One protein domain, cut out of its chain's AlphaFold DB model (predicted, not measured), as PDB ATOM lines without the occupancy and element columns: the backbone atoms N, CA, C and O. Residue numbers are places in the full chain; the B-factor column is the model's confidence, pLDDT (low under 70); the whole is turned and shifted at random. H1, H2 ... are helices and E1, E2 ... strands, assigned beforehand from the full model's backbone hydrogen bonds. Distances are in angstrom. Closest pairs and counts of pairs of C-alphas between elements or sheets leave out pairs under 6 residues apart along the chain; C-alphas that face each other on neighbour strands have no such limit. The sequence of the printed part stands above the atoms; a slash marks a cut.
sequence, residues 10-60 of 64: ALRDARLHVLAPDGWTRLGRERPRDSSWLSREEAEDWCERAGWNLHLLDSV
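What this domain is: This is residues 10 to 60 of the 64 residues of an uncharacterized protein of Pseudonocardiaceae bacterium (UniProt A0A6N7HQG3). A small sheet of three strands, E1, E2 and E3, makes one side of the model and the helix H1 stands beyond it at the other end, with the link of residues 29 to 39 arching from E3 to H1. The short helix H2 brings the chain back and only grazes the sheet. The printed part has 51 residues, with three named strands and two named helices that follow along the chain as E1, E2, E3, H1, H2; the sheet's order is E1, E2, E3, antiparallel throughout, and the class is mixed, helices and strands. The whole is compact, with a radius of gyration of the C-alphas of 10.7 A, and rounded, spanning 26 by 22 by 17 A.

Where its parts are: E2, residues 15 to 20, is 15.5 A long, and E3, residues 23 to 28, 15.4 A. E1, residues 10 to 12, begins with C-alpha 10 at (159.667, 191.556, 160.259). H1, residues 40 to 50, measures 15.2 A. H2, residues 55 to 58, ends with C-alpha 58 at (158.174, 186.773, 151.494).

How they stand to each other: The strands form a meander, each the antiparallel neighbour of the one before, with E1 and E3 as edge strands. The hairpin E1 and E2 has N 10 and O 17 within hydrogen-bond range at 2.8 A; the hairpin E2 and E3 has N 18 and O 25 at 2.8 A. H2 grazes the sheet with residues 56 to 57; its closest C-alphas to E3 are those of Leu 56 and Gly 23, 7.6 A apart. H1 and H2 are close but not clearly touching, the closest C-alphas, Glu 44 and Leu 57, being 7.7 A apart. H1 is not on the sheet, and is apart from E1 and E2. Every O i to N i+4 pair in H1 is within hydrogen-bond range; H2 is too short for such a pair, and its one O i to N i+3 pair is within range.

The domain as a whole: The two farthest C-alphas, Ala 14 and Gly 51, are 26.9 A apart. The printed part has no cut. E3 to H1 is a long link of 11 residues; the other links are tight. Mean pLDDT of the printed part is 80.8, with residues 29 to 34 under 70.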
ATOM      1  N   ALA A  10     159.249 190.968 161.520       83.50
ATOM      2  CA  ALA A  10     159.667 191.556 160.259       83.50
ATOM      3  C   ALA A  10     159.458 193.068 160.298       83.50
ATOM      4  O   ALA A  10     158.398 193.556 160.694       83.50
ATOM      5  N   LEU A  11     160.464 193.820 159.854       80.25
ATOM      6  CA  LEU A  11     160.341 195.253 159.616       80.25
ATOM      7  C   LEU A  11     160.124 195.491 158.126       80.25
ATOM      8  O   LEU A  11     160.990 195.176 157.315       80.25
ATOM      9  N   ARG A  12     158.992 196.097 157.779       80.94
ATOM     10  CA  ARG A  12     158.679 196.524 156.414       80.94
ATOM     11  C   ARG A  12     157.964 197.865 156.460       80.94
ATOM     12  O   ARG A  12     157.123 198.071 157.327       80.94
ATOM     13  N   ASP A  13     158.341 198.798 155.588       77.56
ATOM     14  CA  ASP A  13     157.778 200.160 155.563       77.56
ATOM     15  C   ASP A  13     157.866 200.901 156.922       77.56
ATOM     16  O   ASP A  13     156.930 201.539 157.400       77.56
ATOM     17  N   ALA A  14     158.988 200.740 157.638       79.62
ATOM     18  CA  ALA A  14     159.158 201.252 159.005       79.62
ATOM     19  C   ALA A  14     158.054 200.801 159.996       79.62
ATOM     20  O   ALA A  14     157.811 201.461 161.013       79.62
ATOM     21  N   ARG A  15     157.379 199.682 159.707       82.94
ATOM     22  CA  ARG A  15     156.367 199.033 160.546       82.94
ATOM     23  C   ARG A  15     156.825 197.622 160.884       82.94
ATOM     24  O   ARG A  15     157.338 196.893 160.038       82.94
ATOM     25  N   LEU A  16     156.628 197.242 162.139       84.69
ATOM     26  CA  LEU A  16     156.881 195.898 162.621       84.69
ATOM     27  C   LEU A  16     155.642 195.030 162.451       84.69
ATOM     28  O   LEU A  16     154.526 195.403 162.837       84.69
ATOM     29  N   HIS A  17     155.887 193.845 161.922       85.00
ATOM     30  CA  HIS A  17     154.949 192.750 161.810       85.00
ATOM     31  C   HIS A  17     155.499 191.599 162.640       85.00
ATOM     32  O   HIS A  17     156.695 191.331 162.614       85.00
ATOM     33  N   VAL A  18     154.641 190.937 163.404       85.38
ATOM     34  CA  VAL A  18     154.980 189.733 164.153       85.38
ATOM     35  C   VAL A  18     154.338 188.539 163.494       85.38
ATOM     36  O   VAL A  18     153.170 188.601 163.103       85.38
ATOM     37  N   LEU A  19     155.090 187.453 163.396       84.06
ATOM     38  CA  LEU A  19     154.546 186.199 162.934       84.06
ATOM     39  C   LEU A  19     153.723 185.567 164.065       84.06
ATOM     40  O   LEU A  19     154.240 185.196 165.122       84.06
ATOM     41  N   ALA A  20     152.412 185.544 163.859       82.38
ATOM     42  CA  ALA A  20     151.407 184.930 164.714       82.38
ATOM     43  C   ALA A  20     150.840 183.685 164.005       82.38
ATOM     44  O   ALA A  20     151.020 183.556 162.797       82.38
ATOM     45  N   PRO A  21     150.188 182.743 164.715       76.38
ATOM     46  CA  PRO A  21     149.695 181.491 164.114       76.38
ATOM     47  C   PRO A  21     148.719 181.718 162.956       76.38
ATOM     48  O   PRO A  21     148.709 180.943 162.006       76.38
ATOM     49  N   ASP A  22     147.966 182.815 162.998       79.00
ATOM     50  CA  ASP A  22     147.066 183.247 161.927       79.00
ATOM     51  C   ASP A  22     147.787 183.964 160.763       79.00
ATOM     52  O   ASP A  22     147.177 184.248 159.735       79.00
ATOM     53  N   GLY A  23     149.081 184.268 160.907       82.81
ATOM     54  CA  GLY A  23     149.910 184.968 159.926       82.81
ATOM     55  C   GLY A  23     150.578 186.232 160.475       82.81
ATOM     56  O   GLY A  23     150.769 186.407 161.681       82.81
ATOM     57  N   TRP A  24     150.960 187.146 159.580       86.06
ATOM     58  CA  TRP A  24     151.603 188.402 159.967       86.06
ATOM     59  C   TRP A  24     150.620 189.367 160.619       86.06
ATOM     60  O   TRP A  24     149.735 189.924 159.974       86.06
ATOM     61  N   THR A  25     150.823 189.620 161.906       85.06
ATOM     62  CA  THR A  25     150.076 190.627 162.659       85.06
ATOM     63  C   THR A  25     150.891 191.905 162.756       85.06
ATOM     64  O   THR A  25     152.044 191.897 163.180       85.06
ATOM     65  N   ARG A  26     150.299 193.041 162.400       84.62
ATOM     66  CA  ARG A  26     150.955 194.344 162.535       84.62
ATOM     67  C   ARG A  26     151.023 194.757 164.009       84.62
ATOM     68  O   ARG A  26     149.991 194.907 164.650       84.62
ATOM     69  N   LEU A  27     152.232 194.982 164.523       78.38
ATOM     70  CA  LEU A  27     152.471 195.447 165.899       78.38
ATOM     71  C   LEU A  27     152.603 196.972 166.004       78.38
ATOM     72  O   LEU A  27     152.343 197.534 167.062       78.38
ATOM     73  N   GLY A  28     152.991 197.658 164.923       75.38
ATOM     74  CA  GLY A  28     153.204 199.111 164.927       75.38
ATOM     75  C   GLY A  28     154.682 199.488 164.821       75.38
ATOM     76  O   GLY A  28     155.405 198.881 164.038       75.38
ATOM     77  N   ARG A  29     155.129 200.527 165.540       68.44
ATOM     78  CA  ARG A  29     156.520 201.040 165.480       68.44
ATOM     79  C   ARG A  29     157.390 200.668 166.678       68.44
ATOM     80  O   ARG A  29     158.595 200.905 166.648       68.44
ATOM     81  N   GLU A  30     156.810 200.112 167.733       66.88
ATOM     82  CA  GLU A  30     157.544 199.850 168.968       66.88
ATOM     83  C   GLU A  30     158.237 198.493 168.899       66.88
ATOM     84  O   GLU A  30     157.611 197.435 168.956       66.88
ATOM     85  N   ARG A  31     159.562 198.539 168.742       65.94
ATOM     86  CA  ARG A  31     160.414 197.354 168.759       65.94
ATOM     87  C   ARG A  31     160.582 196.853 170.196       65.94
ATOM     88  O   ARG A  31     161.027 197.635 171.042       65.94
ATOM     89  N   PRO A  32     160.297 195.573 170.494       68.81
ATOM     90  CA  PRO A  32     160.581 195.020 171.810       68.81
ATOM     91  C   PRO A  32     162.090 195.053 172.091       68.81
ATOM     92  O   PRO A  32     162.914 194.816 171.211       68.81
ATOM     93  N   ARG A  33     162.459 195.377 173.330       64.75
ATOM     94  CA  ARG A  33     163.849 195.677 173.727       64.75
ATOM     95  C   ARG A  33     164.803 194.489 173.547       64.75
ATOM     96  O   ARG A  33     165.973 194.706 173.267       64.75
ATOM     97  N   ASP A  34     164.267 193.274 173.630       69.19
ATOM     98  CA  ASP A  34     164.979 191.997 173.483       69.19
ATOM     99  C   ASP A  34     164.963 191.431 172.052       69.19
ATOM    100  O   ASP A  34     165.343 190.286 171.829       69.19
ATOM    101  N   SER A  35     164.499 192.196 171.057       70.00
ATOM    102  CA  SER A  35     164.503 191.705 169.675       70.00
ATOM    103  C   SER A  35     165.830 191.985 168.971       70.00
ATOM    104  O   SER A  35     166.227 193.136 168.770       70.00
ATOM    105  N   SER A  36     166.489 190.901 168.568       75.88
ATOM    106  CA  SER A  36     167.666 190.923 167.703       75.88
ATOM    107  C   SER A  36     167.247 190.942 166.239       75.88
ATOM    108  O   SER A  36     166.290 190.275 165.845       75.88
ATOM    109  N   TRP A  37     167.976 191.703 165.424       76.94
ATOM    110  CA  TRP A  37     167.827 191.623 163.976       76.94
ATOM    111  C   TRP A  37     168.403 190.303 163.489       76.94
ATOM    112  O   TRP A  37     169.570 190.008 163.739       76.94
ATOM    113  N   LEU A  38     167.573 189.542 162.788       79.62
ATOM    114  CA  LEU A  38     167.983 188.342 162.083       79.62
ATOM    115  C   LEU A  38     168.180 188.693 160.609       79.62
ATOM    116  O   LEU A  38     167.416 189.473 160.033       79.62
ATOM    117  N   SER A  39     169.222 188.125 160.011       82.75
ATOM    118  CA  SER A  39     169.369 188.092 158.556       82.75
ATOM    119  C   SER A  39     168.276 187.219 157.941       82.75
ATOM    120  O   SER A  39     167.603 186.469 158.645       82.75
ATOM    121  N   ARG A  40     168.113 187.284 156.614       82.44
ATOM    122  CA  ARG A  40     167.142 186.437 155.908       82.44
ATOM    123  C   ARG A  40     167.372 184.948 156.202       82.44
ATOM    124  O   ARG A  40     166.440 184.305 156.660       82.44
ATOM    125  N   GLU A  41     168.611 184.475 156.074       85.88
ATOM    126  CA  GLU A  41     168.985 183.079 156.370       85.88
ATOM    127  C   GLU A  41     168.661 182.674 157.816       85.88
ATOM    128  O   GLU A  41     168.127 181.599 158.062       85.88
ATOM    129  N   GLU A  42     168.912 183.559 158.781       85.94
ATOM    130  CA  GLU A  42     168.612 183.304 160.196       85.94
ATOM    131  C   GLU A  42     167.100 183.265 160.468       85.94
ATOM    132  O   GLU A  42     166.623 182.504 161.309       85.94
ATOM    133  N   ALA A  43     166.323 184.088 159.759       84.62
ATOM    134  CA  ALA A  43     164.868 184.046 159.828       84.62
ATOM    135  C   ALA A  43     164.313 182.771 159.176       84.62
ATOM    136  O   ALA A  43     163.329 182.219 159.668       84.62
ATOM    137  N   GLU A  44     164.948 182.297 158.100       87.38
ATOM    138  CA  GLU A  44     164.623 181.031 157.443       87.38
ATOM    139  C   GLU A  44     164.882 179.850 158.387       87.38
ATOM    140  O   GLU A  44     163.952 179.099 158.673       87.38
ATOM    141  N   ASP A  45     166.077 179.753 158.973       87.81
ATOM    142  CA  ASP A  45     166.424 178.709 159.947       87.81
ATOM    143  C   ASP A  45     165.501 178.740 161.182       87.81
ATOM    144  O   ASP A  45     165.022 177.692 161.626       87.81
ATOM    145  N   TRP A  46     165.151 179.928 161.697       85.50
ATOM    146  CA  TRP A  46     164.164 180.051 162.777       85.50
ATOM    147  C   TRP A  46     162.798 179.500 162.361       85.50
ATOM    148  O   TRP A  46     162.176 178.752 163.120       85.50
ATOM    149  N   CYS A  47     162.328 179.851 161.159       85.31
ATOM    150  CA  CYS A  47     161.064 179.352 160.633       85.31
ATOM    151  C   CYS A  47     161.097 177.828 160.488       85.31
ATOM    152  O   CYS A  47     160.154 177.184 160.937       85.31
ATOM    153  N   GLU A  48     162.170 177.239 159.957       86.81
ATOM    154  CA  GLU A  48     162.305 175.781 159.858       86.81
ATOM    155  C   GLU A  48     162.277 175.106 161.233       86.81
ATOM    156  O   GLU A  48     161.526 174.148 161.434       86.81
ATOM    157  N   ARG A  49     163.030 175.630 162.211       84.31
ATOM    158  CA  ARG A  49     163.067 175.091 163.583       84.31
ATOM    159  C   ARG A  49     161.715 175.169 164.278       84.31
ATOM    160  O   ARG A  49     161.327 174.229 164.967       84.31
ATOM    161  N   ALA A  50     161.000 176.271 164.086       82.81
ATOM    162  CA  ALA A  50     159.684 176.483 164.670       82.81
ATOM    163  C   ALA A  50     158.543 175.853 163.835       82.81
ATOM    164  O   ALA A  50     157.384 175.912 164.246       82.81
ATOM    165  N   GLY A  51     158.847 175.244 162.679       84.69
ATOM    166  CA  GLY A  51     157.879 174.576 161.800       84.69
ATOM    167  C   GLY A  51     156.993 175.522 160.979       84.69
ATOM    168  O   GLY A  51     155.903 175.142 160.552       84.69
ATOM    169  N   TRP A  52     157.433 176.759 160.770       84.69
ATOM    170  CA  TRP A  52     156.743 177.773 159.977       84.69
ATOM    171  C   TRP A  52     157.148 177.716 158.510       84.69
ATOM    172  O   TRP A  52     158.271 177.374 158.153       84.69
ATOM    173  N   ASN A  53     156.228 178.126 157.641       84.75
ATOM    174  CA  ASN A  53     156.491 178.188 156.213       84.75
ATOM    175  C   ASN A  53     157.408 179.377 155.876       84.75
ATOM    176  O   ASN A  53     157.042 180.527 156.112       84.75
ATOM    177  N   LEU A  54     158.555 179.106 155.250       85.06
ATOM    178  CA  LEU A  54     159.513 180.113 154.771       85.06
ATOM    179  C   LEU A  54     158.876 181.150 153.843       85.06
ATOM    180  O   LEU A  54     159.265 182.315 153.839       85.06
ATOM    181  N   HIS A  55     157.841 180.757 153.099       84.00
ATOM    182  CA  HIS A  55     157.114 181.657 152.208       84.00
ATOM    183  C   HIS A  55     156.402 182.798 152.958       84.00
ATOM    184  O   HIS A  55     156.083 183.834 152.371       84.00
ATOM    185  N   LEU A  56     156.198 182.655 154.274       82.31
ATOM    186  CA  LEU A  56     155.704 183.733 155.126       82.31
ATOM    187  C   LEU A  56     156.696 184.898 155.155       82.31
ATOM    188  O   LEU A  56     156.258 186.039 155.120       82.31
ATOM    189  N   LEU A  57     158.008 184.647 155.131       82.56
ATOM    190  CA  LEU A  57     159.027 185.704 155.091       82.56
ATOM    191  C   LEU A  57     158.905 186.597 153.847       82.56
ATOM    192  O   LEU A  57     159.214 187.785 153.909       82.56
ATOM    193  N   ASP A  58     158.428 186.036 152.735       84.00
ATOM    194  CA  ASP A  58     158.174 186.773 151.494       84.00
ATOM    195  C   ASP A  58     156.793 187.448 151.499       84.00
ATOM    196  O   ASP A  58     156.619 188.557 151.002       84.00
ATOM    197  N   SER A  59     155.827 186.831 152.183       84.56
ATOM    198  CA  SER A  59     154.450 187.323 152.332       84.56
ATOM    199  C   SER A  59     154.291 188.419 153.400       84.56
ATOM    200  O   SER A  59     153.176 188.664 153.864       84.56
ATOM    201  N   VAL A  60     155.378 189.064 153.842       80.00
ATOM    202  CA  VAL A  60     155.300 190.177 154.799       80.00
ATOM    203  C   VAL A  60     154.571 191.342 154.120       80.00
ATOM    204  O   VAL A  60     155.094 191.881 153.140       80.00
TER     205      VAL A  60